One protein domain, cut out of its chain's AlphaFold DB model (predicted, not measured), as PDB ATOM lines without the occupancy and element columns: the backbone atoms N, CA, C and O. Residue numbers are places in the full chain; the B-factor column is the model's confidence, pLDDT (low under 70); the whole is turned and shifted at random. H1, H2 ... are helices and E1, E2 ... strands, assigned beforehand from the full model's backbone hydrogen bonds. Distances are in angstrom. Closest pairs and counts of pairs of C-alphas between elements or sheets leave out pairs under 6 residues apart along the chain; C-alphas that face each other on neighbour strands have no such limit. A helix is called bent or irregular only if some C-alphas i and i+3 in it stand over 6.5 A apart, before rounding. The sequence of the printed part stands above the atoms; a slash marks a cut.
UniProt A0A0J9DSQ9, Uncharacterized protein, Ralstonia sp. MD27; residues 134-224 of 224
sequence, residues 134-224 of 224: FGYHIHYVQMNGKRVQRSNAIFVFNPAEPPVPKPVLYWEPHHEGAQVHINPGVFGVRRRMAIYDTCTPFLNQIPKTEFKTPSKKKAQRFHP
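AT A GLANCE: This is residues 134 to 224 of the 224 residues of an uncharacterized protein of Ralstonia sp. MD27 (UniProt A0A0J9DSQ9). Look for one strongly twisted sheet of four strands, curled like part of a barrel, with the single helix H1 laid across one face. The long E1 and E2 hairpin reaches out at one end of the longest axis, and the loop round Pro 162 makes the other end. The printed part has 91 residues with named elements in the order E1, E2, E3, H1, E4; the antiparallel sheet runs E1, E2, E3, E4. The class is mixed, helices and strands, with under half of the residues in named elements. The whole is compact, radius of gyration of the C-alphas 12.8 A, spanning 38 by 26 by 24 A.

IN THESE COORDINATES: Find C-alpha 135 at (16.936, 34.057, -22.998); from there E1 runs 28.2 A to residue 144. E2, residues 147 to 157, covers 27.6 A and bends by 71 degrees at residue 152. E3 is residues 169 to 173, 13.9 A. H1, residues 189 to 204, covers 24.0 A and is only just irregular: C-alphas 198 and 201 are 6.6 A apart. E4, residues 220 to 222, 6.1 A, ends at C-alpha 222 (13.122, 51.742, -27.447).

HOW THE PARTS SIT: E1, E2 and E3 form a meander, each strand the antiparallel neighbour of the one before. In the hairpin E1 and E2, look at N 138 and O 155, 2.9 A; in the hairpin E2 and E3, at N 170 and O 156, 2.8 A. Edge strand E4 is the antiparallel neighbour of E3, with N 222 and O 169 within hydrogen-bond range at 2.7 A. H1 is on the sheet in two layers, helix over one face, at a height of 8.5 A; it lies over E2 and runs across the strands, at 70 degrees to E2 on the local plane. The closest C-alphas of E3 and H1 are Leu 169 and Tyr 196, 6.9 A. In H1, 8 of 12 O i to N i+4 pairs are within hydrogen-bond range. E1 is apart from E3 and E4.

THE WHOLE: The C-alphas farthest apart are Lys 146 and Pro 162, 39.3 A. The printed part has no cut; E1 to E2 is a tight link, the other three are long. Confidence is under 70 at residues 134, 175 to 177 and 224.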
ATOM      1  N   PHE A 134      20.630  34.176 -21.263       69.62
ATOM      2  CA  PHE A 134      20.553  35.171 -22.332       69.62
ATOM      3  C   PHE A 134      19.124  35.215 -22.895       69.62
ATOM      4  O   PHE A 134      18.676  36.281 -23.283       69.62
ATOM      5  N   GLY A 135      18.386  34.101 -22.857       79.06
ATOM      6  CA  GLY A 135      16.936  34.057 -22.998       79.06
ATOM      7  C   GLY A 135      16.449  34.478 -24.382       79.06
ATOM      8  O   GLY A 135      17.206  34.560 -25.360       79.06
ATOM      9  N   TYR A 136      15.152  34.753 -24.472       87.00
ATOM     10  CA  TYR A 136      14.546  35.223 -25.708       87.00
ATOM     11  C   TYR A 136      14.948  36.665 -26.022       87.00
ATOM     12  O   TYR A 136      14.890  37.560 -25.175       87.00
ATOM     13  N   HIS A 137      15.321  36.910 -27.271       91.12
ATOM     14  CA  HIS A 137      15.645  38.236 -27.781       91.12
ATOM     15  C   HIS A 137      15.318  38.324 -29.272       91.12
ATOM     16  O   HIS A 137      15.158  37.317 -29.960       91.12
ATOM     17  N   ILE A 138      15.157  39.547 -29.768       92.38
ATOM     18  CA  ILE A 138      14.648  39.793 -31.116       92.38
ATOM     19  C   ILE A 138      15.741  40.454 -31.941       92.38
ATOM     20  O   ILE A 138      16.113  41.591 -31.661       92.38
ATOM     21  N   HIS A 139      16.233  39.798 -32.986       91.00
ATOM     22  CA  HIS A 139      17.151  40.442 -33.921       91.00
ATOM     23  C   HIS A 139      16.402  41.339 -34.886       91.00
ATOM     24  O   HIS A 139      15.386  40.952 -35.468       91.00
ATOM     25  N   TYR A 140      16.969  42.520 -35.116       90.62
ATOM     26  CA  TYR A 140      16.637  43.292 -36.296       90.62
ATOM     27  C   TYR A 140      17.434  42.772 -37.484       90.62
ATOM     28  O   TYR A 140      18.669  42.727 -37.464       90.62
ATOM     29  N   VAL A 141      16.727  42.449 -38.554       88.81
ATOM     30  CA  VAL A 141      17.334  41.942 -39.776       88.81
ATOM     31  C   VAL A 141      16.946  42.862 -40.912       88.81
ATOM     32  O   VAL A 141      15.770  43.023 -41.212       88.81
ATOM     33  N   GLN A 142      17.926  43.514 -41.527       88.31
ATOM     34  CA  GLN A 142      17.676  44.447 -42.612       88.31
ATOM     35  C   GLN A 142      17.398  43.691 -43.913       88.31
ATOM     36  O   GLN A 142      18.137  42.780 -44.284       88.31
ATOM     37  N   MET A 143      16.360  44.116 -44.632       86.56
ATOM     38  CA  MET A 143      16.094  43.649 -45.987       86.56
ATOM     39  C   MET A 143      16.708  44.632 -46.984       86.56
ATOM     40  O   MET A 143      16.349  45.807 -47.021       86.56
ATOM     41  N   ASN A 144      17.625  44.150 -47.822       81.69
ATOM     42  CA  ASN A 144      18.169  44.895 -48.953       81.69
ATOM     43  C   ASN A 144      17.730  44.214 -50.258       81.69
ATOM     44  O   ASN A 144      18.374  43.289 -50.766       81.69
ATOM     45  N   GLY A 145      16.557  44.611 -50.758       82.69
ATOM     46  CA  GLY A 145      15.872  43.904 -51.839       82.69
ATOM     47  C   GLY A 145      15.479  42.491 -51.402       82.69
ATOM     48  O   GLY A 145      14.667  42.323 -50.499       82.69
ATOM     49  N   LYS A 146      16.065  41.467 -52.037       80.50
ATOM     50  CA  LYS A 146      15.872  40.052 -51.659       80.50
ATOM     51  C   LYS A 146      16.918  39.530 -50.667       80.50
ATOM     52  O   LYS A 146      16.830  38.377 -50.258       80.50
ATOM     53  N   ARG A 147      17.936  40.329 -50.329       83.06
ATOM     54  CA  ARG A 147      19.004  39.914 -49.411       83.06
ATOM     55  C   ARG A 147      18.606  40.226 -47.977       83.06
ATOM     56  O   ARG A 147      18.178  41.339 -47.682       83.06
ATOM     57  N   VAL A 148      18.782  39.236 -47.115       83.62
ATOM     58  CA  VAL A 148      18.539  39.301 -45.675       83.62
ATOM     59  C   VAL A 148      19.888  39.541 -45.002       83.62
ATOM     60  O   VAL A 148      20.819  38.780 -45.259       83.62
ATOM     61  N   GLN A 149      20.020  40.604 -44.206       82.94
ATOM     62  CA  GLN A 149      21.268  40.938 -43.515       82.94
ATOM     63  C   GLN A 149      21.032  41.136 -42.020       82.94
ATOM     64  O   GLN A 149      20.326  42.063 -41.614       82.94
ATOM     65  N   ARG A 150      21.630  40.278 -41.184       83.62
ATOM     66  CA  ARG A 150      21.543  40.406 -39.720       83.62
ATOM     67  C   ARG A 150      22.238  41.696 -39.301       83.62
ATOM     68  O   ARG A 150      23.360  41.969 -39.734       83.62
ATOM     69  N   SER A 151      21.561  42.507 -38.499       87.69
ATOM     70  CA  SER A 151      22.143  43.750 -38.002       87.69
ATOM     71  C   SER A 151      22.803  43.578 -36.637       87.69
ATOM     72  O   SER A 151      22.542  42.613 -35.922       87.69
ATOM     73  N   ASN A 152      23.605  44.564 -36.254       87.44
ATOM     74  CA  ASN A 152      24.238  44.697 -34.941       87.44
ATOM     75  C   ASN A 152      23.267  45.054 -33.787       87.44
ATOM     76  O   ASN A 152      23.707  45.630 -32.789       87.44
ATOM     77  N   ALA A 153      21.959  44.848 -33.924       90.31
ATOM     78  CA  ALA A 153      20.973  45.337 -32.964       90.31
ATOM     79  C   ALA A 153      19.960  44.257 -32.594       90.31
ATOM     80  O   ALA A 153      19.383  43.591 -33.460       90.31
ATOM     81  N   ILE A 154      19.704  44.151 -31.291       92.44
ATOM     82  CA  ILE A 154      18.629  43.330 -30.740       92.44
ATOM     83  C   ILE A 154      17.636  44.191 -29.972       92.44
ATOM     84  O   ILE A 154      17.983  45.249 -29.435       92.44
ATOM     85  N   PHE A 155      16.407  43.696 -29.896       93.88
ATOM     86  CA  PHE A 155      15.349  44.218 -29.054       93.88
ATOM     87  C   PHE A 155      14.935  43.197 -28.004       93.88
ATOM     88  O   PHE A 155      14.905  41.993 -28.262       93.88
ATOM     89  N   VAL A 156      14.614  43.690 -26.812       93.44
ATOM     90  CA  VAL A 156      14.292  42.858 -25.648       93.44
ATOM     91  C   VAL A 156      13.217  43.525 -24.794       93.44
ATOM     92  O   VAL A 156      13.131  44.754 -24.732       93.44
ATOM     93  N   PHE A 157      12.403  42.720 -24.116       93.25
ATOM     94  CA  PHE A 157      11.480  43.188 -23.085       93.25
ATOM     95  C   PHE A 157      12.092  42.916 -21.716       93.25
ATOM     96  O   PHE A 157      12.623  41.836 -21.493       93.25
ATOM     97  N   ASN A 158      12.025  43.878 -20.795       92.75
ATOM     98  CA  ASN A 158      12.623  43.698 -19.476       92.75
ATOM     99  C   ASN A 158      11.771  42.739 -18.610       92.75
ATOM    100  O   ASN A 158      10.631  43.105 -18.280       92.75
ATOM    101  N   PRO A 159      12.293  41.560 -18.208       91.12
ATOM    102  CA  PRO A 159      11.548  40.598 -17.395       91.12
ATOM    103  C   PRO A 159      11.224  41.143 -15.997       91.12
ATOM    104  O   PRO A 159      10.174  40.821 -15.449       91.12
ATOM    105  N   ALA A 160      12.068  42.028 -15.453       90.88
ATOM    106  CA  ALA A 160      11.904  42.594 -14.113       90.88
ATOM    107  C   ALA A 160      10.849  43.713 -14.027       90.88
ATOM    108  O   ALA A 160      10.455  44.113 -12.931       90.88
ATOM    109  N   GLU A 161      10.395  44.259 -15.158       91.31
ATOM    110  CA  GLU A 161       9.330  45.264 -15.144       91.31
ATOM    111  C   GLU A 161       7.970  44.618 -14.845       91.31
ATOM    112  O   GLU A 161       7.723  43.484 -15.260       91.31
ATOM    113  N   PRO A 162       7.025  45.326 -14.208       88.75
ATOM    114  CA  PRO A 162       5.678  44.799 -14.028       88.75
ATOM    115  C   PRO A 162       4.979  44.567 -15.384       88.75
ATOM    116  O   PRO A 162       5.302  45.222 -16.385       88.75
ATOM    117  N   PRO A 163       4.025  43.627 -15.463       84.94
ATOM    118  CA  PRO A 163       3.176  43.484 -16.637       84.94
ATOM    119  C   PRO A 163       2.296  44.732 -16.775       84.94
ATOM    120  O   PRO A 163       1.547  45.090 -15.869       84.94
ATOM    121  N   VAL A 164       2.402  45.409 -17.914       88.81
ATOM    122  CA  VAL A 164       1.619  46.605 -18.247       88.81
ATOM    123  C   VAL A 164       1.033  46.445 -19.653       88.81
ATOM    124  O   VAL A 164       1.636  45.742 -20.465       88.81
ATOM    125  N   PRO A 165      -0.095  47.105 -19.989       86.00
ATOM    126  CA  PRO A 165      -0.735  46.959 -21.303       86.00
ATOM    127  C   PRO A 165       0.172  47.305 -22.492       86.00
ATOM    128  O   PRO A 165      -0.018  46.787 -23.587       86.00
ATOM    129  N   LYS A 166       1.144  48.197 -22.275       89.00
ATOM    130  CA  LYS A 166       2.155  48.597 -23.256       89.00
ATOM    131  C   LYS A 166       3.545  48.386 -22.657       89.00
ATOM    132  O   LYS A 166       4.077  49.312 -22.039       89.00
ATOM    133  N   PRO A 167       4.105  47.171 -22.751       92.44
ATOM    134  CA  PRO A 167       5.430  46.882 -22.217       92.44
ATOM    135  C   PRO A 167       6.482  47.713 -22.949       92.44
ATOM    136  O   PRO A 167       6.341  47.997 -24.140       92.44
ATOM    137  N   VAL A 168       7.529  48.125 -22.237       93.88
ATOM    138  CA  VAL A 168       8.626  48.896 -22.825       93.88
ATOM    139  C   VAL A 168       9.505  47.948 -23.633       93.88
ATOM    140  O   VAL A 168       9.989  46.946 -23.106       93.88
ATOM    141  N   LEU A 169       9.729  48.280 -24.902       95.12
ATOM    142  CA  LEU A 169      10.748  47.623 -25.708       95.12
ATOM    143  C   LEU A 169      12.090  48.305 -25.422       95.12
ATOM    144  O   LEU A 169      12.177  49.524 -25.286       95.12
ATOM    145  N   TYR A 170      13.153  47.533 -25.294       95.69
ATOM    146  CA  TYR A 170      14.518  48.036 -25.186       95.69
ATOM    147  C   TYR A 170      15.282  47.634 -26.431       95.69
ATOM    148  O   TYR A 170      14.949  46.634 -27.063       95.69
ATOM    149  N   TRP A 171      16.308  48.403 -26.777       94.69
ATOM    150  CA  TRP A 171      17.268  48.017 -27.800       94.69
ATOM    151  C   TRP A 171      18.681  48.097 -27.241       94.69
ATOM    152  O   TRP A 171      18.978  48.956 -26.407       94.69
ATOM    153  N   GLU A 172      19.554  47.218 -27.715       93.25
ATOM    154  CA  GLU A 172      20.977  47.268 -27.397       93.25
ATOM    155  C   GLU A 172      21.831  46.783 -28.575       93.25
ATOM    156  O   GLU A 172      21.370  45.973 -29.388       93.25
ATOM    157  N   PRO A 173      23.072  47.288 -28.699       88.62
ATOM    158  CA  PRO A 173      24.005  46.793 -29.695       88.62
ATOM    159  C   PRO A 173      24.433  45.359 -29.366       88.62
ATOM    160  O   PRO A 173      24.895  45.065 -28.261       88.62
ATOM    161  N   HIS A 174      24.344  44.490 -30.361       82.94
ATOM    162  CA  HIS A 174      24.662  43.073 -30.312       82.94
ATOM    163  C   HIS A 174      25.413  42.707 -31.593       82.94
ATOM    164  O   HIS A 174      24.857  42.796 -32.678       82.94
ATOM    165  N   HIS A 175      26.703  42.400 -31.481       66.12
ATOM    166  CA  HIS A 175      27.624  42.417 -32.626       66.12
ATOM    167  C   HIS A 175      27.753  41.077 -33.359       66.12
ATOM    168  O   HIS A 175      28.396  41.029 -34.402       66.12
ATOM    169  N   GLU A 176      27.162  40.012 -32.836       61.06
ATOM    170  CA  GLU A 176      27.392  38.662 -33.336       61.06
ATOM    171  C   GLU A 176      26.791  38.435 -34.729       61.06
ATOM    172  O   GLU A 176      25.594  38.659 -34.961       61.06
ATOM    173  N   GLY A 177      27.631  37.991 -35.670       60.19
ATOM    174  CA  GLY A 177      27.244  37.760 -37.061       60.19
ATOM    175  C   GLY A 177      26.642  38.986 -37.758       60.19
ATOM    176  O   GLY A 177      25.905  38.845 -38.737       60.19
ATOM    177  N   ALA A 178      26.885  40.196 -37.237       70.75
ATOM    178  CA  ALA A 178      26.288  41.417 -37.754       70.75
ATOM    179  C   ALA A 178      26.924  41.803 -39.095       70.75
ATOM    180  O   ALA A 178      28.063  42.253 -39.170       70.75
ATOM    181  N   GLN A 179      26.144  41.689 -40.163       81.06
ATOM    182  CA  GLN A 179      26.547  42.055 -41.521       81.06
ATOM    183  C   GLN A 179      26.315  43.537 -41.815       81.06
ATOM    184  O   GLN A 179      26.870  44.087 -42.766       81.06
ATOM    185  N   VAL A 180      25.465  44.188 -41.018       85.81
ATOM    186  CA  VAL A 180      25.156  45.607 -41.154       85.81
ATOM    187  C   VAL A 180      25.083  46.291 -39.797       85.81
ATOM    188  O   VAL A 180      24.576  45.743 -38.818       85.81
ATOM    189  N   HIS A 181      25.598  47.517 -39.746       88.81
ATOM    190  CA  HIS A 181      25.566  48.342 -38.550       88.81
ATOM    191  C   HIS A 181      24.422  49.351 -38.650       88.81
ATOM    192  O   HIS A 181      24.389  50.191 -39.549       88.81
ATOM    193  N   ILE A 182      23.489  49.272 -37.714       89.56
ATOM    194  CA  ILE A 182      22.374  50.190 -37.548       89.56
ATOM    195  C   ILE A 182      22.409  50.806 -36.149       89.56
ATOM    196  O   ILE A 182      23.022  50.288 -35.215       89.56
ATOM    197  N   ASN A 183      21.713  51.928 -36.002       91.94
ATOM    198  CA  ASN A 183      21.493  52.570 -34.714       91.94
ATOM    199  C   ASN A 183      19.992  52.862 -34.546       91.94
ATOM    200  O   ASN A 183      19.513  53.901 -35.004       91.94
ATOM    201  N   PRO A 184      19.230  51.976 -33.880       92.50
ATOM    202  CA  PRO A 184      17.807  52.191 -33.625       92.50
ATOM    203  C   PRO A 184      17.498  53.449 -32.789       92.50
ATOM    204  O   PRO A 184      16.360  53.931 -32.775       92.50
ATOM    205  N   GLY A 185      18.496  54.021 -32.108       90.56
ATOM    206  CA  GLY A 185      18.375  55.282 -31.379       90.56
ATOM    207  C   GLY A 185      18.055  56.487 -32.269       90.56
ATOM    208  O   GLY A 185      17.387  57.405 -31.805       90.56
ATOM    209  N   VAL A 186      18.461  56.471 -33.545       91.94
ATOM    210  CA  VAL A 186      18.211  57.582 -34.489       91.94
ATOM    211  C   VAL A 186      16.978  57.369 -35.373       91.94
ATOM    212  O   VAL A 186      16.678  58.194 -36.234       91.94
ATOM    213  N   PHE A 187      16.248  56.265 -35.194       93.06
ATOM    214  CA  PHE A 187      15.048  55.992 -35.980       93.06
ATOM    215  C   PHE A 187      13.917  56.962 -35.627       93.06
ATOM    216  O   PHE A 187      13.601  57.179 -34.458       93.06
ATOM    217  N   GLY A 188      13.260  57.505 -36.655       92.25
ATOM    218  CA  GLY A 188      12.089  58.362 -36.481       92.25
ATOM    219  C   GLY A 188      10.883  57.614 -35.899       92.25
ATOM    220  O   GLY A 188      10.771  56.392 -36.017       92.25
ATOM    221  N   VAL A 189       9.938  58.363 -35.323       92.69
ATOM    222  CA  VAL A 189       8.773  57.835 -34.578       92.69
ATOM    223  C   VAL A 189       8.008  56.758 -35.351       92.69
ATOM    224  O   VAL A 189       7.762  55.683 -34.818       92.69
ATOM    225  N   ARG A 190       7.696  56.991 -36.634       91.25
ATOM    226  CA  ARG A 190       6.972  56.010 -37.470       91.25
ATOM    227  C   ARG A 190       7.679  54.656 -37.538       91.25
ATOM    228  O   ARG A 190       7.030  53.620 -37.467       91.25
ATOM    229  N   ARG A 191       9.008  54.668 -37.666       91.50
ATOM    230  CA  ARG A 191       9.820  53.450 -37.744       91.50
ATOM    231  C   ARG A 191       9.869  52.734 -36.401       91.50
ATOM    232  O   ARG A 191       9.748  51.516 -36.370       91.50
ATOM    233  N   ARG A 192      10.013  53.487 -35.308       93.00
ATOM    234  CA  ARG A 192       9.992  52.934 -33.950       93.00
ATOM    235  C   ARG A 192       8.657  52.265 -33.633       93.00
ATOM    236  O   ARG A 192       8.676  51.116 -33.211       93.00
ATOM    237  N   MET A 193       7.532  52.913 -33.955       93.25
ATOM    238  CA  MET A 193       6.196  52.323 -33.801       93.25
ATOM    239  C   MET A 193       6.034  51.047 -34.631       93.25
ATOM    240  O   MET A 193       5.621  50.030 -34.095       93.25
ATOM    241  N   ALA A 194       6.444  51.050 -35.905       92.62
ATOM    242  CA  ALA A 194       6.360  49.849 -36.739       92.62
ATOM    243  C   ALA A 194       7.178  48.677 -36.165       92.62
ATOM    244  O   ALA A 194       6.710  47.547 -36.148       92.62
ATOM    245  N   ILE A 195       8.391  48.936 -35.666       93.69
ATOM    246  CA  ILE A 195       9.211  47.907 -35.008       93.69
ATOM    247  C   ILE A 195       8.539  47.423 -33.720       93.69
ATOM    248  O   ILE A 195       8.482  46.218 -33.482       93.69
ATOM    249  N   TYR A 196       8.012  48.344 -32.909       95.12
ATOM    250  CA  TYR A 196       7.292  48.020 -31.682       95.12
ATOM    251  C   TYR A 196       6.086  47.114 -31.954       95.12
ATOM    252  O   TYR A 196       5.953  46.061 -31.328       95.12
ATOM    253  N   ASP A 197       5.256  47.475 -32.931       94.00
ATOM    254  CA  ASP A 197       4.071  46.716 -33.336       94.00
ATOM    255  C   ASP A 197       4.442  45.342 -33.914       94.00
ATOM    256  O   ASP A 197       3.721  44.370 -33.699       94.00
ATOM    257  N   THR A 198       5.590  45.222 -34.590       94.12
ATOM    258  CA  THR A 198       6.107  43.930 -35.067       94.12
ATOM    259  C   THR A 198       6.617  43.046 -33.923       94.12
ATOM    260  O   THR A 198       6.435  41.831 -33.971       94.12
ATOM    261  N   CYS A 199       7.244  43.625 -32.894       93.62
ATOM    262  CA  CYS A 199       7.864  42.878 -31.790       93.62
ATOM    263  C   CYS A 199       6.866  42.467 -30.698       93.62
ATOM    264  O   CYS A 199       6.944  41.361 -30.168       93.62
ATOM    265  N   THR A 200       5.922  43.343 -30.352       93.69
ATOM    266  CA  THR A 200       4.976  43.141 -29.237       93.69
ATOM    267  C   THR A 200       4.182  41.830 -29.327       93.69
ATOM    268  O   THR A 200       4.041  41.161 -28.304       93.69
ATOM    269  N   PRO A 201       3.729  41.371 -30.511       93.81
ATOM    270  CA  PRO A 201       3.040  40.090 -30.646       93.81
ATOM    271  C   PRO A 201       3.847  38.849 -30.226       93.81
ATOM    272  O   PRO A 201       3.243  37.788 -30.068       93.81
ATOM    273  N   PHE A 202       5.174  38.930 -30.051       92.81
ATOM    274  CA  PHE A 202       5.953  37.821 -29.482       92.81
ATOM    275  C   PHE A 202       5.603  37.541 -28.015       92.81
ATOM    276  O   PHE A 202       5.680  36.392 -27.590       92.81
ATOM    277  N   LEU A 203       5.120  38.539 -27.267       91.38
ATOM    278  CA  LEU A 203       4.685  38.370 -25.873       91.38
ATOM    279  C   LEU A 203       3.405  37.537 -25.720       91.38
ATOM    280  O   LEU A 203       3.080  37.108 -24.619       91.38
ATOM    281  N   ASN A 204       2.680  37.290 -26.816       90.31
ATOM    282  CA  ASN A 204       1.554  36.354 -26.823       90.31
ATOM    283  C   ASN A 204       2.011  34.891 -26.937       90.31
ATOM    284  O   ASN A 204       1.194  33.990 -26.786       90.31
ATOM    285  N   GLN A 205       3.281  34.662 -27.283       88.06
ATOM    286  CA  GLN A 205       3.851  33.329 -27.494       88.06
ATOM    287  C   GLN A 205       4.802  32.952 -26.364       88.06
ATOM    288  O   GLN A 205       4.753  31.827 -25.885       88.06
ATOM    289  N   ILE A 206       5.640  33.900 -25.941       89.06
ATOM    290  CA  ILE A 206       6.672  33.696 -24.930       89.06
ATOM    291  C   ILE A 206       6.389  34.602 -23.727       89.06
ATOM    292  O   ILE A 206       6.202  35.814 -23.914       89.06
ATOM    293  N   PRO A 207       6.378  34.067 -22.493       88.62
ATOM    294  CA  PRO A 207       6.268  34.878 -21.289       88.62
ATOM    295  C   PRO A 207       7.384  35.920 -21.209       88.62
ATOM    296  O   PRO A 207       8.554  35.622 -21.430       88.62
ATOM    297  N   LYS A 208       7.046  37.155 -20.818       89.69
ATOM    298  CA  LYS A 208       8.035  38.241 -20.684       89.69
ATOM    299  C   LYS A 208       9.207  37.873 -19.759       89.69
ATOM    300  O   LYS A 208      10.309  38.368 -19.949       89.69
ATOM    301  N   THR A 209       8.957  37.022 -18.767       88.69
ATOM    302  CA  THR A 209       9.950  36.538 -17.799       88.69
ATOM    303  C   THR A 209      11.069  35.711 -18.424       88.69
ATOM    304  O   THR A 209      12.118  35.602 -17.811       88.69
ATOM    305  N   GLU A 210      10.871  35.166 -19.626       86.50
ATOM    306  CA  GLU A 210      11.872  34.357 -20.337       86.50
ATOM    307  C   GLU A 210      12.720  35.187 -21.318       86.50
ATOM    308  O   GLU A 210      13.612  34.669 -21.994       86.50
ATOM    309  N   PHE A 211      12.449  36.492 -21.432       88.81
ATOM    310  CA  PHE A 211      13.260  37.377 -22.258       88.81
ATOM    311  C   PHE A 211      14.570  37.737 -21.572       88.81
ATOM    312  O   PHE A 211      14.646  37.903 -20.354       88.81
ATOM    313  N   LYS A 212      15.581  37.977 -22.406       89.00
ATOM    314  CA  LYS A 212      16.854  38.552 -22.002       89.00
ATOM    315  C   LYS A 212      16.661  39.788 -21.122       89.00
ATOM    316  O   LYS A 212      16.023  40.761 -21.536       89.00
ATOM    317  N   THR A 213      17.356  39.840 -19.988       89.94
ATOM    318  CA  THR A 213      17.462  41.088 -19.222       89.94
ATOM    319  C   THR A 213      18.272  42.143 -20.009       89.94
ATOM    320  O   THR A 213      19.404  41.865 -20.434       89.94
ATOM    321  N   PRO A 214      17.744  43.368 -20.220       89.94
ATOM    322  CA  PRO A 214      18.475  44.432 -20.904       89.94
ATOM    323  C   PRO A 214      19.780  44.791 -20.178       89.94
ATOM    324  O   PRO A 214      19.827  44.876 -18.949       89.94
ATOM    325  N   SER A 215      20.852  45.055 -20.925       87.12
ATOM    326  CA  SER A 215      22.141  45.449 -20.355       87.12
ATOM    327  C   SER A 215      22.047  46.778 -19.608       87.12
ATOM    328  O   SER A 215      21.743  47.811 -20.203       87.12
ATOM    329  N   LYS A 216      22.468  46.799 -18.337       83.75
ATOM    330  CA  LYS A 216      22.556  48.032 -17.526       83.75
ATOM    331  C   LYS A 216      23.413  49.136 -18.165       83.75
ATOM    332  O   LYS A 216      23.207  50.308 -17.871       83.75
ATOM    333  N   LYS A 217      24.398  48.771 -18.996       83.75
ATOM    334  CA  LYS A 217      25.362  49.712 -19.598       83.75
ATOM    335  C   LYS A 217      25.012  50.106 -21.032       83.75
ATOM    336  O   LYS A 217      25.362  51.202 -21.453       83.75
ATOM    337  N   LYS A 218      24.410  49.192 -21.798       87.44
ATOM    338  CA  LYS A 218      24.261  49.333 -23.257       87.44
ATOM    339  C   LYS A 218      22.812  49.485 -23.710       87.44
ATOM    340  O   LYS A 218      22.594  50.032 -24.789       87.44
ATOM    341  N   ALA A 219      21.847  49.009 -22.923       91.25
ATOM    342  CA  ALA A 219      20.451  49.056 -23.313       91.25
ATOM    343  C   ALA A 219      19.894  50.470 -23.225       91.25
ATOM    344  O   ALA A 219      20.155  51.225 -22.288       91.25
ATOM    345  N   GLN A 220      19.072  50.807 -24.205       94.06
ATOM    346  CA  GLN A 220      18.337  52.053 -24.257       94.06
ATOM    347  C   GLN A 220      16.859  51.744 -24.428       94.06
ATOM    348  O   GLN A 220      16.477  50.808 -25.133       94.06
ATOM    349  N   ARG A 221      16.007  52.567 -23.814       92.88
ATOM    350  CA  ARG A 221      14.561  52.465 -24.009       92.88
ATOM    351  C   ARG A 221      14.237  52.701 -25.484       92.88
ATOM    352  O   ARG A 221      14.502  53.768 -26.051       92.88
ATOM    353  N   PHE A 222      13.663  51.686 -26.107       89.62
ATOM    354  CA  PHE A 222      13.122  51.742 -27.447       89.62
ATOM    355  C   PHE A 222      11.622  52.011 -27.323       89.62
ATOM    356  O   PHE A 222      10.803  51.137 -27.074       89.62
ATOM    357  N   HIS A 223      11.297  53.295 -27.373       76.75
ATOM    358  CA  HIS A 223       9.951  53.813 -27.160       76.75
ATOM    359  C   HIS A 223       8.915  53.102 -28.062       76.75
ATOM    360  O   HIS A 223       9.244  52.836 -29.221       76.75
ATOM    361  N   PRO A 224       7.677  52.871 -27.588       56.28
ATOM    362  CA  PRO A 224       6.471  53.039 -28.398       56.28
ATOM    363  C   PRO A 224       6.107  54.520 -28.522       56.28
ATOM    364  O   PRO A 224       5.596  55.072 -27.523       56.28
TER     365      PRO A 224